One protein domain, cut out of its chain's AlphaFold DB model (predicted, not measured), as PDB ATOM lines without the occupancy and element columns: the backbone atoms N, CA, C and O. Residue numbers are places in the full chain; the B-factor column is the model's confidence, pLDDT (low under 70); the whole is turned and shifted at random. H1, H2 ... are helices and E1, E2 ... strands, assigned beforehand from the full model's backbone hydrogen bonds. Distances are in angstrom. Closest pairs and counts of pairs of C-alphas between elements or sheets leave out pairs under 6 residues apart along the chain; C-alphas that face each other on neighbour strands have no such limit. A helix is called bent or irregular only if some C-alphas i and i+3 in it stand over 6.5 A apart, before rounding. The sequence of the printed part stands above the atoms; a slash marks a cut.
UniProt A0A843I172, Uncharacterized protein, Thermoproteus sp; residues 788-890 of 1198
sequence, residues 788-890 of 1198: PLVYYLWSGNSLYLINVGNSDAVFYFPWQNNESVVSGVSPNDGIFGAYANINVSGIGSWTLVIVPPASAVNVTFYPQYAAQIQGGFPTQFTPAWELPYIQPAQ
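AT A GLANCE: This is residues 788 to 890 of the 1198 residues of an uncharacterized protein of Thermoproteus sp (UniProt A0A843I172). Two strongly twisted sheets lie face to face as a sandwich, their strands crossed at 43 degrees: E4 E7 E2 E1 E8, mixed, and E3 E6 E5, antiparallel. H1 sits at one end of it, by Trp 794, Ser 798 and Phe 813, and residues 873 to 885 lead back to E8. The 103 printed residues hold E1 to E7, H1 and E8 in that order, mostly strand; the whole is compact, with a radius of gyration of the C-alphas of 12.7 A and spans of 34 by 30 by 27 A.

IN THESE COORDINATES: Find C-alpha 790 at (304.205, 151.178, 191.309), where E1 begins and runs to 795. Next come E2, 798 to 803; E3, 809 to 814, 17.2 A; E4, 822 to 826; E5, 835 to 840; E6, 844 to 851, 22.4 A; and E7, 855 to 860. H1 spans 863 to 872, 14.9 A, and is irregular, but only just: C-alphas 864 and 867 are 6.51 A apart. E8, 886 to 888, ends at (302.948, 145.341, 197.324).

HOW THE PARTS SIT: Start at the hairpin E1 and E2, antiparallel, with N 793 and O 800 at 2.9 A. E7 is antiparallel to E2, N 801 to O 857 at 2.8 A, and to edge strand E4, N 826 to O 856 at 2.8 A. At the other edge E8 is parallel to E1, N 792 to O 887 at 2.9 A. In the second sheet look for N 811 and O 849, 2.8 A, between E3 and E6, and N 838 and O 846, 2.8 A, in the hairpin E5 and E6. Between the sheets, the closest C-alphas of E2 and E6 are Asn 803 and Val 851, 6.4 A. H1 only grazes the larger sheet; 4 of its 6 O i to N i+4 pairs are within hydrogen-bond range. E7, H1 and E8 form a split strand-helix-strand unit, E2 and E1 between its strands, with a right-handed crossover.

THE WHOLE: The C-alphas farthest apart, Ser 841 and Gln 890, are 37.5 A apart. The printed part has no cut, and the link H1 to E8 is long. Residues 815 to 848 of this model are under pLDDT 70.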
ATOM      1  N   PRO A 788     309.041 153.048 185.903       81.88
ATOM      2  CA  PRO A 788     307.850 153.034 186.737       81.88
ATOM      3  C   PRO A 788     308.256 152.587 188.142       81.88
ATOM      4  O   PRO A 788     309.221 151.844 188.294       81.88
ATOM      5  N   LEU A 789     307.562 153.042 189.177       89.00
ATOM      6  CA  LEU A 789     307.688 152.473 190.519       89.00
ATOM      7  C   LEU A 789     306.294 152.452 191.121       89.00
ATOM      8  O   LEU A 789     305.825 153.467 191.639       89.00
ATOM      9  N   VAL A 790     305.619 151.315 190.971       91.12
ATOM     10  CA  VAL A 790     304.205 151.178 191.309       91.12
ATOM     11  C   VAL A 790     304.046 150.364 192.572       91.12
ATOM     12  O   VAL A 790     304.505 149.227 192.668       91.12
ATOM     13  N   TYR A 791     303.327 150.943 193.518       93.69
ATOM     14  CA  TYR A 791     302.859 150.257 194.702       93.69
ATOM     15  C   TYR A 791     301.416 149.824 194.504       93.69
ATOM     16  O   TYR A 791     300.587 150.639 194.104       93.69
ATOM     17  N   TYR A 792     301.113 148.557 194.771       92.81
ATOM     18  CA  TYR A 792     299.762 148.028 194.621       92.81
ATOM     19  C   TYR A 792     299.157 147.591 195.950       92.81
ATOM     20  O   TYR A 792     299.848 147.037 196.803       92.81
ATOM     21  N   LEU A 793     297.856 147.809 196.115       91.69
ATOM     22  CA  LEU A 793     297.115 147.440 197.315       91.69
ATOM     23  C   LEU A 793     295.730 146.920 196.949       91.69
ATOM     24  O   LEU A 793     294.983 147.576 196.225       91.69
ATOM     25  N   TRP A 794     295.374 145.764 197.497       88.44
ATOM     26  CA  TRP A 794     294.043 145.187 197.348       88.44
ATOM     27  C   TRP A 794     293.128 145.601 198.502       88.44
ATOM     28  O   TRP A 794     293.520 145.543 199.668       88.44
ATOM     29  N   SER A 795     291.891 145.976 198.177       85.50
ATOM     30  CA  SER A 795     290.809 146.173 199.145       85.50
ATOM     31  C   SER A 795     289.489 145.690 198.552       85.50
ATOM     32  O   SER A 795     288.948 146.309 197.635       85.50
ATOM     33  N   GLY A 796     288.976 144.563 199.050       83.25
ATOM     34  CA  GLY A 796     287.790 143.925 198.477       83.25
ATOM     35  C   GLY A 796     288.015 143.573 197.005       83.25
ATOM     36  O   GLY A 796     288.964 142.861 196.679       83.25
ATOM     37  N   ASN A 797     287.172 144.112 196.123       82.25
ATOM     38  CA  ASN A 797     287.273 143.909 194.675       82.25
ATOM     39  C   ASN A 797     288.085 144.995 193.944       82.25
ATOM     40  O   ASN A 797     288.141 144.994 192.714       82.25
ATOM     41  N   SER A 798     288.685 145.927 194.684       83.38
ATOM     42  CA  SER A 798     289.420 147.064 194.133       83.38
ATOM     43  C   SER A 798     290.930 146.887 194.288       83.38
ATOM     44  O   SER A 798     291.421 146.470 195.343       83.38
ATOM     45  N   LEU A 799     291.658 147.234 193.232       87.44
ATOM     46  CA  LEU A 799     293.110 147.276 193.144       87.44
ATOM     47  C   LEU A 799     293.554 148.731 192.995       87.44
ATOM     48  O   LEU A 799     293.321 149.365 191.967       87.44
ATOM     49  N   TYR A 800     294.229 149.242 194.016       88.00
ATOM     50  CA  TYR A 800     294.840 150.564 193.991       88.00
ATOM     51  C   TYR A 800     296.267 150.451 193.467       88.00
ATOM     52  O   TYR A 800     297.053 149.671 194.002       88.00
ATOM     53  N   LEU A 801     296.604 151.234 192.446       88.50
ATOM     54  CA  LEU A 801     297.920 151.300 191.812       88.50
ATOM     55  C   LEU A 801     298.480 152.712 191.990       88.50
ATOM     56  O   LEU A 801     297.919 153.671 191.471       88.50
ATOM     57  N   ILE A 802     299.580 152.853 192.725       89.69
ATOM     58  CA  ILE A 802     300.176 154.142 193.091       89.69
ATOM     59  C   ILE A 802     301.561 154.234 192.462       89.69
ATOM     60  O   ILE A 802     302.495 153.577 192.922       89.69
ATOM     61  N   ASN A 803     301.720 155.051 191.423       87.75
ATOM     62  CA  ASN A 803     303.008 155.210 190.754       87.75
ATOM     63  C   ASN A 803     303.767 156.413 191.320       87.75
ATOM     64  O   ASN A 803     303.390 157.569 191.129       87.75
ATOM     65  N   VAL A 804     304.872 156.137 192.007       86.69
ATOM     66  CA  VAL A 804     305.789 157.153 192.543       86.69
ATOM     67  C   VAL A 804     307.064 157.297 191.704       86.69
ATOM     68  O   VAL A 804     307.949 158.065 192.080       86.69
ATOM     69  N   GLY A 805     307.169 156.551 190.600       83.56
ATOM     70  CA  GLY A 805     308.286 156.592 189.659       83.56
ATOM     71  C   GLY A 805     308.206 157.757 188.672       83.56
ATOM     72  O   GLY A 805     307.386 158.661 188.810       83.56
ATOM     73  N   ASN A 806     309.075 157.710 187.657       77.56
ATOM     74  CA  ASN A 806     309.253 158.770 186.651       77.56
ATOM     75  C   ASN A 806     308.879 158.323 185.222       77.56
ATOM     76  O   ASN A 806     309.173 159.023 184.261       77.56
ATOM     77  N   SER A 807     308.268 157.145 185.072       77.75
ATOM     78  CA  SER A 807     307.741 156.622 183.803       77.75
ATOM     79  C   SER A 807     306.324 156.099 184.012       77.75
ATOM     80  O   SER A 807     305.976 155.695 185.124       77.75
ATOM     81  N   ASP A 808     305.521 156.093 182.947       78.31
ATOM     82  CA  ASP A 808     304.213 155.435 182.966       78.31
ATOM     83  C   ASP A 808     304.409 153.920 183.203       78.31
ATOM     84  O   ASP A 808     305.398 153.345 182.733       78.31
ATOM     85  N   ALA A 809     303.484 153.298 183.935       79.12
ATOM     86  CA  ALA A 809     303.390 151.846 184.108       79.12
ATOM     87  C   ALA A 809     302.172 151.296 183.363       79.12
ATOM     88  O   ALA A 809     301.211 152.038 183.138       79.12
ATOM     89  N   VAL A 810     302.193 150.019 182.987       76.25
ATOM     90  CA  VAL A 810     301.174 149.435 182.111       76.25
ATOM     91  C   VAL A 810     300.721 148.065 182.619       76.25
ATOM     92  O   VAL A 810     301.530 147.172 182.844       76.25
ATOM     93  N   PHE A 811     299.407 147.863 182.725       76.88
ATOM     94  CA  PHE A 811     298.784 146.622 183.196       76.88
ATOM     95  C   PHE A 811     297.754 146.094 182.194       76.88
ATOM     96  O   PHE A 811     297.126 146.868 181.475       76.88
ATOM     97  N   TYR A 812     297.563 144.776 182.167       75.25
ATOM     98  CA  TYR A 812     296.638 144.086 181.266       75.25
ATOM     99  C   TYR A 812     295.653 143.270 182.086       75.25
ATOM    100  O   TYR A 812     296.034 142.263 182.670       75.25
ATOM    101  N   PHE A 813     294.386 143.672 182.118       75.31
ATOM    102  CA  PHE A 813     293.329 142.931 182.809       75.31
ATOM    103  C   PHE A 813     292.353 142.296 181.814       75.31
ATOM    104  O   PHE A 813     292.234 142.789 180.696       75.31
ATOM    105  N   PRO A 814     291.638 141.216 182.166       71.50
ATOM    106  CA  PRO A 814     290.574 140.678 181.318       71.50
ATOM    107  C   PRO A 814     289.467 141.712 181.049       71.50
ATOM    108  O   PRO A 814     289.086 142.464 181.948       71.50
ATOM    109  N   TRP A 815     288.935 141.750 179.823       68.12
ATOM    110  CA  TRP A 815     287.803 142.622 179.483       68.12
ATOM    111  C   TRP A 815     286.507 142.147 180.154       68.12
ATOM    112  O   TRP A 815     286.194 140.959 180.127       68.12
ATOM    113  N   GLN A 816     285.733 143.076 180.727       66.00
ATOM    114  CA  GLN A 816     284.517 142.779 181.499       66.00
ATOM    115  C   GLN A 816     283.198 143.070 180.739       66.00
ATOM    116  O   GLN A 816     282.197 143.330 181.388       66.00
ATOM    117  N   ASN A 817     283.186 143.012 179.393       51.97
ATOM    118  CA  ASN A 817     282.013 143.133 178.492       51.97
ATOM    119  C   ASN A 817     280.924 144.149 178.931       51.97
ATOM    120  O   ASN A 817     279.994 143.789 179.645       51.97
ATOM    121  N   ASN A 818     280.983 145.367 178.373       47.12
ATOM    122  CA  ASN A 818     280.024 146.486 178.518       47.12
ATOM    123  C   ASN A 818     280.123 147.373 179.770       47.12
ATOM    124  O   ASN A 818     279.349 148.318 179.869       47.12
ATOM    125  N   GLU A 819     281.088 147.162 180.666       44.88
ATOM    126  CA  GLU A 819     281.238 147.986 181.878       44.88
ATOM    127  C   GLU A 819     282.696 148.429 182.094       44.88
ATOM    128  O   GLU A 819     283.641 147.749 181.674       44.88
ATOM    129  N   SER A 820     282.893 149.605 182.702       46.59
ATOM    130  CA  SER A 820     284.232 150.173 182.920       46.59
ATOM    131  C   SER A 820     285.025 149.349 183.943       46.59
ATOM    132  O   SER A 820     284.619 149.218 185.092       46.59
ATOM    133  N   VAL A 821     286.195 148.836 183.547       50.88
ATOM    134  CA  VAL A 821     287.145 148.140 184.446       50.88
ATOM    135  C   VAL A 821     287.835 149.112 185.417       50.88
ATOM    136  O   VAL A 821     288.358 148.709 186.454       50.88
ATOM    137  N   VAL A 822     287.829 150.411 185.107       50.59
ATOM    138  CA  VAL A 822     288.416 151.456 185.951       50.59
ATOM    139  C   VAL A 822     287.289 152.291 186.551       50.59
ATOM    140  O   VAL A 822     286.570 152.985 185.834       50.59
ATOM    141  N   SER A 823     287.130 152.207 187.871       43.91
ATOM    142  CA  SER A 823     286.102 152.926 188.637       43.91
ATOM    143  C   SER A 823     286.553 154.326 189.065       43.91
ATOM    144  O   SER A 823     285.723 155.153 189.428       43.91
ATOM    145  N   GLY A 824     287.857 154.626 189.006       47.56
ATOM    146  CA  GLY A 824     288.384 155.965 189.258       47.56
ATOM    147  C   GLY A 824     289.873 156.106 188.937       47.56
ATOM    148  O   GLY A 824     290.681 155.233 189.245       47.56
ATOM    149  N   VAL A 825     290.253 157.238 188.341       48.72
ATOM    150  CA  VAL A 825     291.643 157.608 188.021       48.72
ATOM    151  C   VAL A 825     291.948 158.913 188.740       48.72
ATOM    152  O   VAL A 825     291.236 159.881 188.531       48.72
ATOM    153  N   SER A 826     292.975 158.967 189.586       45.47
ATOM    154  CA  SER A 826     293.421 160.207 190.226       45.47
ATOM    155  C   SER A 826     294.768 160.630 189.631       45.47
ATOM    156  O   SER A 826     295.794 160.026 189.985       45.47
ATOM    157  N   PRO A 827     294.798 161.622 188.714       46.47
ATOM    158  CA  PRO A 827     293.713 162.547 188.320       46.47
ATOM    159  C   PRO A 827     292.783 162.064 187.182       46.47
ATOM    160  O   PRO A 827     293.185 161.254 186.352       46.47
ATOM    161  N   ASN A 828     291.552 162.605 187.131       42.59
ATOM    162  CA  ASN A 828     290.512 162.336 186.118       42.59
ATOM    163  C   ASN A 828     290.211 163.599 185.286       42.59
ATOM    164  O   ASN A 828     289.067 163.991 185.089       42.59
ATOM    165  N   ASP A 829     291.250 164.301 184.860       36.44
ATOM    166  CA  ASP A 829     291.180 165.580 184.139       36.44
ATOM    167  C   ASP A 829     291.131 165.408 182.605       36.44
ATOM    168  O   ASP A 829     291.387 166.347 181.857       36.44
ATOM    169  N   GLY A 830     290.872 164.191 182.109       40.47
ATOM    170  CA  GLY A 830     290.948 163.847 180.679       40.47
ATOM    171  C   GLY A 830     292.375 163.811 180.108       40.47
ATOM    172  O   GLY A 830     292.599 163.241 179.044       40.47
ATOM    173  N   ILE A 831     293.356 164.337 180.842       40.56
ATOM    174  CA  ILE A 831     294.774 164.415 180.487       40.56
ATOM    175  C   ILE A 831     295.553 163.190 181.021       40.56
ATOM    176  O   ILE A 831     296.554 162.748 180.442       40.56
ATOM    177  N   PHE A 832     295.074 162.595 182.116       42.47
ATOM    178  CA  PHE A 832     295.645 161.402 182.752       42.47
ATOM    179  C   PHE A 832     294.788 160.135 182.574       42.47
ATOM    180  O   PHE A 832     295.036 159.132 183.243       42.47
ATOM    181  N   GLY A 833     293.828 160.153 181.638       47.78
ATOM    182  CA  GLY A 833     292.983 159.005 181.287       47.78
ATOM    183  C   GLY A 833     293.790 157.721 181.051       47.78
ATOM    184  O   GLY A 833     294.750 157.699 180.278       47.78
ATOM    185  N   ALA A 834     293.399 156.658 181.756       56.25
ATOM    186  CA  ALA A 834     294.289 155.571 182.161       56.25
ATOM    187  C   ALA A 834     293.859 154.177 181.683       56.25
ATOM    188  O   ALA A 834     294.335 153.197 182.249       56.25
ATOM    189  N   TYR A 835     292.977 154.027 180.689       60.31
ATOM    190  CA  TYR A 835     292.712 152.693 180.141       60.31
ATOM    191  C   TYR A 835     292.235 152.667 178.688       60.31
ATOM    192  O   TYR A 835     291.704 153.644 178.167       60.31
ATOM    193  N   ALA A 836     292.440 151.524 178.033       59.16
ATOM    194  CA  ALA A 836     291.950 151.234 176.690       59.16
ATOM    195  C   ALA A 836     291.519 149.765 176.596       59.16
ATOM    196  O   ALA A 836     292.285 148.863 176.933       59.16
ATOM    197  N   ASN A 837     290.306 149.510 176.106       58.47
ATOM    198  CA  ASN A 837     289.867 148.149 175.809       58.47
ATOM    199  C   ASN A 837     290.473 147.709 174.472       58.47
ATOM    200  O   ASN A 837     290.312 148.390 173.460       58.47
ATOM    201  N   ILE A 838     291.167 146.575 174.477       56.91
ATOM    202  CA  ILE A 838     291.804 145.981 173.304       56.91
ATOM    203  C   ILE A 838     291.255 144.574 173.092       56.91
ATOM    204  O   ILE A 838     291.245 143.740 173.996       56.91
ATOM    205  N   ASN A 839     290.805 144.283 171.877       53.66
ATOM    206  CA  ASN A 839     290.460 142.926 171.487       53.66
ATOM    207  C   ASN A 839     291.592 142.350 170.631       53.66
ATOM    208  O   ASN A 839     292.059 143.025 169.714       53.66
ATOM    209  N   VAL A 840     292.052 141.130 170.927       50.97
ATOM    210  CA  VAL A 840     293.094 140.449 170.148       50.97
ATOM    211  C   VAL A 840     292.564 139.101 169.670       50.97
ATOM    212  O   VAL A 840     292.268 138.206 170.468       50.97
ATOM    213  N   SER A 841     292.461 138.946 168.348       45.59
ATOM    214  CA  SER A 841     292.010 137.697 167.726       45.59
ATOM    215  C   SER A 841     292.863 136.513 168.197       45.59
ATOM    216  O   SER A 841     294.092 136.572 168.163       45.59
ATOM    217  N   GLY A 842     292.215 135.448 168.676       46.28
ATOM    218  CA  GLY A 842     292.880 134.226 169.143       46.28
ATOM    219  C   GLY A 842     293.528 134.292 170.534       46.28
ATOM    220  O   GLY A 842     293.904 133.242 171.047       46.28
ATOM    221  N   ILE A 843     293.634 135.471 171.164       48.97
ATOM    222  CA  ILE A 843     294.220 135.636 172.513       48.97
ATOM    223  C   ILE A 843     293.186 136.116 173.546       48.97
ATOM    224  O   ILE A 843     293.393 135.978 174.751       48.97
ATOM    225  N   GLY A 844     292.046 136.635 173.087       53.84
ATOM    226  CA  GLY A 844     290.977 137.142 173.942       53.84
ATOM    227  C   GLY A 844     291.028 138.658 174.090       53.84
ATOM    228  O   GLY A 844     291.847 139.346 173.477       53.84
ATOM    229  N   SER A 845     290.107 139.185 174.883       62.81
ATOM    230  CA  SER A 845     289.920 140.621 175.030       62.81
ATOM    231  C   SER A 845     290.411 141.112 176.385       62.81
ATOM    232  O   SER A 845     290.164 140.487 177.419       62.81
ATOM    233  N   TRP A 846     291.088 142.254 176.372       67.50
ATOM    234  CA  TRP A 846     291.810 142.803 177.510       67.50
ATOM    235  C   TRP A 846     291.475 144.279 177.707       67.50
ATOM    236  O   TRP A 846     291.088 144.986 176.782       67.50
ATOM    237  N   THR A 847     291.663 144.759 178.925       69.19
ATOM    238  CA  THR A 847     291.669 146.171 179.285       69.19
ATOM    239  C   THR A 847     293.086 146.556 179.671       69.19
ATOM    240  O   THR A 847     293.630 146.062 180.660       69.19
ATOM    241  N   LEU A 848     293.696 147.411 178.858       69.94
ATOM    242  CA  LEU A 848     294.964 148.058 179.148       69.94
ATOM    243  C   LEU A 848     294.728 149.123 180.211       69.94
ATOM    244  O   LEU A 848     293.878 149.970 179.984       69.94
ATOM    245  N   VAL A 849     295.487 149.135 181.303       74.25
ATOM    246  CA  VAL A 849     295.473 150.210 182.302       74.25
ATOM    247  C   VAL A 849     296.851 150.869 182.349       74.25
ATOM    248  O   VAL A 849     297.853 150.193 182.559       74.25
ATOM    249  N   ILE A 850     296.911 152.181 182.140       75.88
ATOM    250  CA  ILE A 850     298.133 152.992 182.161       75.88
ATOM    251  C   ILE A 850     298.152 153.784 183.466       75.88
ATOM    252  O   ILE A 850     297.203 154.496 183.760       75.88
ATOM    253  N   VAL A 851     299.233 153.702 184.235       79.06
ATOM    254  CA  VAL A 851     299.392 154.438 185.498       79.06
ATOM    255  C   VAL A 851     300.515 155.468 185.339       79.06
ATOM    256  O   VAL A 851     301.693 155.104 185.431       79.06
ATOM    257  N   PRO A 852     300.186 156.746 185.073       76.88
ATOM    258  CA  PRO A 852     301.155 157.835 184.948       76.88
ATOM    259  C   PRO A 852     302.104 158.017 186.145       76.88
ATOM    260  O   PRO A 852     301.761 157.639 187.266       76.88
ATOM    261  N   PRO A 853     303.276 158.656 185.963       78.44
ATOM    262  CA  PRO A 853     304.083 159.144 187.075       78.44
ATOM    263  C   PRO A 853     303.261 160.032 188.009       78.44
ATOM    264  O   PRO A 853     302.482 160.867 187.550       78.44
ATOM    265  N   ALA A 854     303.471 159.874 189.315       78.44
ATOM    266  CA  ALA A 854     302.786 160.639 190.352       78.44
ATOM    267  C   ALA A 854     301.249 160.574 190.267       78.44
ATOM    268  O   ALA A 854     300.593 161.563 190.570       78.44
ATOM    269  N   SER A 855     300.674 159.429 189.886       79.12
ATOM    270  CA  SER A 855     299.220 159.194 189.898       79.12
ATOM    271  C   SER A 855     298.828 158.010 190.782       79.12
ATOM    272  O   SER A 855     299.647 157.122 191.042       79.12
ATOM    273  N   ALA A 856     297.555 157.967 191.175       80.31
ATOM    274  CA  ALA A 856     296.937 156.821 191.831       80.31
ATOM    275  C   ALA A 856     295.692 156.377 191.048       80.31
ATOM    276  O   ALA A 856     294.791 157.174 190.802       80.31
ATOM    277  N   VAL A 857     295.622 155.105 190.664       79.12
ATOM    278  CA  VAL A 857     294.515 154.538 189.877       79.12
ATOM    279  C   VAL A 857     293.793 153.481 190.699       79.12
ATOM    280  O   VAL A 857     294.439 152.638 191.317       79.12
ATOM    281  N   ASN A 858     292.462 153.527 190.705       79.81
ATOM    282  CA  ASN A 858     291.610 152.504 191.295       79.81
ATOM    283  C   ASN A 858     290.969 151.664 190.181       79.81
ATOM    284  O   ASN A 858     290.164 152.156 189.386       79.81
ATOM    285  N   VAL A 859     291.337 150.388 190.133       78.88
ATOM    286  CA  VAL A 859     290.785 149.408 189.198       78.88
ATOM    287  C   VAL A 859     289.823 148.514 189.970       78.88
ATOM    288  O   VAL A 859     290.236 147.844 190.915       78.88
ATOM    289  N   THR A 860     288.546 148.491 189.591       76.19
ATOM    290  CA  THR A 860     287.528 147.691 190.288       76.19
ATOM    291  C   THR A 860     287.071 146.541 189.406       76.19
ATOM    292  O   THR A 860     286.750 146.710 188.231       76.19
ATOM    293  N   PHE A 861     287.034 145.348 189.990       75.06
ATOM    294  CA  PHE A 861     286.650 144.123 189.299       75.06
ATOM    295  C   PHE A 861     285.304 143.605 189.805       75.06
ATOM    296  O   PHE A 861     284.952 143.787 190.971       75.06
ATOM    297  N   TYR A 862     284.556 142.886 188.966       72.56
ATOM    298  CA  TYR A 862     283.446 142.084 189.479       72.56
ATOM    299  C   TYR A 862     283.962 140.990 190.427       72.56
ATOM    300  O   TYR A 862     285.049 140.446 190.193       72.56
ATOM    301  N   PRO A 863     283.179 140.594 191.455       74.62
ATOM    302  CA  PRO A 863     283.594 139.593 192.442       74.62
ATOM    303  C   PRO A 863     284.150 138.299 191.824       74.62
ATOM    304  O   PRO A 863     285.133 137.745 192.309       74.62
ATOM    305  N   GLN A 864     283.556 137.850 190.712       73.25
ATOM    306  CA  GLN A 864     283.959 136.642 189.984       73.25
ATOM    307  C   GLN A 864     285.358 136.722 189.345       73.25
ATOM    308  O   GLN A 864     286.034 135.702 189.250       73.25
ATOM    309  N   TYR A 865     285.812 137.915 188.943       72.94
ATOM    310  CA  TYR A 865     287.148 138.132 188.373       72.94
ATOM    311  C   TYR A 865     288.165 138.558 189.437       72.94
ATOM    312  O   TYR A 865     289.346 138.246 189.307       72.94
ATOM    313  N   ALA A 866     287.722 139.222 190.509       76.25
ATOM    314  CA  ALA A 866     288.594 139.742 191.560       76.25
ATOM    315  C   ALA A 866     289.478 138.648 192.181       76.25
ATOM    316  O   ALA A 866     290.691 138.822 192.262       76.25
ATOM    317  N   ALA A 867     288.903 137.495 192.539       78.56
ATOM    318  CA  ALA A 867     289.657 136.382 193.124       78.56
ATOM    319  C   ALA A 867     290.694 135.786 192.150       78.56
ATOM    320  O   ALA A 867     291.816 135.470 192.547       78.56
ATOM    321  N   GLN A 868     290.339 135.671 190.865       78.19
ATOM    322  CA  GLN A 868     291.249 135.197 189.818       78.19
ATOM    323  C   GLN A 868     292.421 136.166 189.628       78.19
ATOM    324  O   GLN A 868     293.577 135.744 189.572       78.19
ATOM    325  N   ILE A 869     292.129 137.465 189.548       81.06
ATOM    326  CA  ILE A 869     293.143 138.495 189.321       81.06
ATOM    327  C   ILE A 869     294.050 138.620 190.549       81.06
ATOM    328  O   ILE A 869     295.268 138.654 190.398       81.06
ATOM    329  N   GLN A 870     293.492 138.587 191.761       86.19
ATOM    330  CA  GLN A 870     294.260 138.579 193.011       86.19
ATOM    331  C   GLN A 870     295.264 137.426 193.080       86.19
ATOM    332  O   GLN A 870     296.396 137.640 193.505       86.19
ATOM    333  N   GLY A 871     294.880 136.225 192.635       81.81
ATOM    334  CA  GLY A 871     295.770 135.061 192.621       81.81
ATOM    335  C   GLY A 871     296.909 135.139 191.596       81.81
ATOM    336  O   GLY A 871     297.935 134.487 191.783       81.81
ATOM    337  N   GLY A 872     296.745 135.921 190.522       81.94
ATOM    338  CA  GLY A 872     297.725 136.057 189.435       81.94
ATOM    339  C   GLY A 872     298.513 137.374 189.418       81.94
ATOM    340  O   GLY A 872     299.493 137.489 188.685       81.94
ATOM    341  N   PHE A 873     298.107 138.385 190.188       85.38
ATOM    342  CA  PHE A 873     298.742 139.705 190.194       85.38
ATOM    343  C   PHE A 873     299.962 139.758 191.138       85.38
ATOM    344  O   PHE A 873     299.884 139.245 192.254       85.38
ATOM    345  N   PRO A 874     301.083 140.412 190.754       85.75
ATOM    346  CA  PRO A 874     301.298 141.182 189.521       85.75
ATOM    347  C   PRO A 874     301.776 140.358 188.317       85.75
ATOM    348  O   PRO A 874     301.762 140.861 187.196       85.75
ATOM    349  N   THR A 875     302.202 139.109 188.513       82.38
ATOM    350  CA  THR A 875     303.008 138.352 187.539       82.38
ATOM    351  C   THR A 875     302.299 138.028 186.225       82.38
ATOM    352  O   THR A 875     302.953 138.032 185.187       82.38
ATOM    353  N   GLN A 876     300.991 137.769 186.238       78.19
ATOM    354  CA  GLN A 876     300.218 137.420 185.036       78.19
ATOM    355  C   GLN A 876     299.696 138.637 184.259       78.19
ATOM    356  O   GLN A 876     299.336 138.506 183.094       78.19
ATOM    357  N   PHE A 877     299.646 139.809 184.896       77.62
ATOM    358  CA  PHE A 877     298.931 140.987 184.384       77.62
ATOM    359  C   PHE A 877     299.842 142.204 184.172       77.62
ATOM    360  O   PHE A 877     299.360 143.296 183.876       77.62
ATOM    361  N   THR A 878     301.156 142.023 184.321       76.31
ATOM    362  CA  THR A 878     302.150 143.094 184.200       76.31
ATOM    363  C   THR A 878     303.292 142.667 183.275       76.31
ATOM    364  O   THR A 878     303.711 141.507 183.330       76.31
ATOM    365  N   PRO A 879     303.847 143.572 182.446       71.75
ATOM    366  CA  PRO A 879     305.037 143.289 181.656       71.75
ATOM    367  C   PRO A 879     306.187 142.737 182.497       71.75
ATOM    368  O   PRO A 879     306.534 143.300 183.535       71.75
ATOM    369  N   ALA A 880     306.856 141.689 182.003       72.31
ATOM    370  CA  ALA A 880     307.961 141.039 182.719       72.31
ATOM    371  C   ALA A 880     309.083 142.012 183.125       72.31
ATOM    372  O   ALA A 880     309.746 141.822 184.141       72.31
ATOM    373  N   TRP A 881     309.288 143.066 182.336       70.50
ATOM    374  CA  TRP A 881     310.283 144.084 182.623       70.50
ATOM    375  C   TRP A 881     309.876 145.118 183.674       70.50
ATOM    376  O   TRP A 881     310.755 145.747 184.262       70.50
ATOM    377  N   GLU A 882     308.575 145.317 183.883       78.25
ATOM    378  CA  GLU A 882     308.045 146.220 184.907       78.25
ATOM    379  C   GLU A 882     308.051 145.547 186.276       78.25
ATOM    380  O   GLU A 882     308.246 146.236 187.271       78.25
ATOM    381  N   LEU A 883     307.921 144.212 186.330       82.06
ATOM    382  CA  LEU A 883     307.816 143.425 187.568       82.06
ATOM    383  C   LEU A 883     308.816 143.802 188.678       82.06
ATOM    384  O   LEU A 883     308.374 143.900 189.821       82.06
ATOM    385  N   PRO A 884     310.119 144.061 188.415       87.00
ATOM    386  CA  PRO A 884     311.059 144.470 189.466       87.00
ATOM    387  C   PRO A 884     310.690 145.785 190.169       87.00
ATOM    388  O   PRO A 884     311.190 146.069 191.258       87.00
ATOM    389  N   TYR A 885     309.833 146.590 189.546       87.81
ATOM    390  CA  TYR A 885     309.398 147.896 190.017       87.81
ATOM    391  C   TYR A 885     307.935 147.926 190.472       87.81
ATOM    392  O   TYR A 885     307.398 149.000 190.746       87.81
ATOM    393  N   ILE A 886     307.296 146.758 190.563       91.75
ATOM    394  CA  ILE A 886     305.954 146.598 191.114       91.75
ATOM    395  C   ILE A 886     306.079 145.999 192.505       91.75
ATOM    396  O   ILE A 886     306.610 144.902 192.673       91.75
ATOM    397  N   GLN A 887     305.596 146.717 193.511       92.94
ATOM    398  CA  GLN A 887     305.753 146.327 194.907       92.94
ATOM    399  C   GLN A 887     304.402 146.300 195.624       92.94
ATOM    400  O   GLN A 887     303.588 147.201 195.427       92.94
ATOM    401  N   PRO A 888     304.131 145.300 196.479       91.88
ATOM    402  CA  PRO A 888     302.948 145.341 197.324       91.88
ATOM    403  C   PRO A 888     303.092 146.471 198.348       91.88
ATOM    404  O   PRO A 888     304.080 146.535 199.081       91.88
ATOM    405  N   ALA A 889     302.087 147.333 198.448       90.56
ATOM    406  CA  ALA A 889     301.893 148.178 199.614       90.56
ATOM    407  C   ALA A 889     301.156 147.364 200.681       90.56
ATOM    408  O   ALA A 889     300.078 146.825 200.440       90.56
ATOM    409  N   GLN A 890     301.733 147.276 201.877       87.88
ATOM    410  CA  GLN A 890     301.038 146.694 203.022       87.88
ATOM    411  C   GLN A 890     299.994 147.685 203.530       87.88
ATOM    412  O   GLN A 890     300.286 148.875 203.628       87.88
TER     413      GLN A 890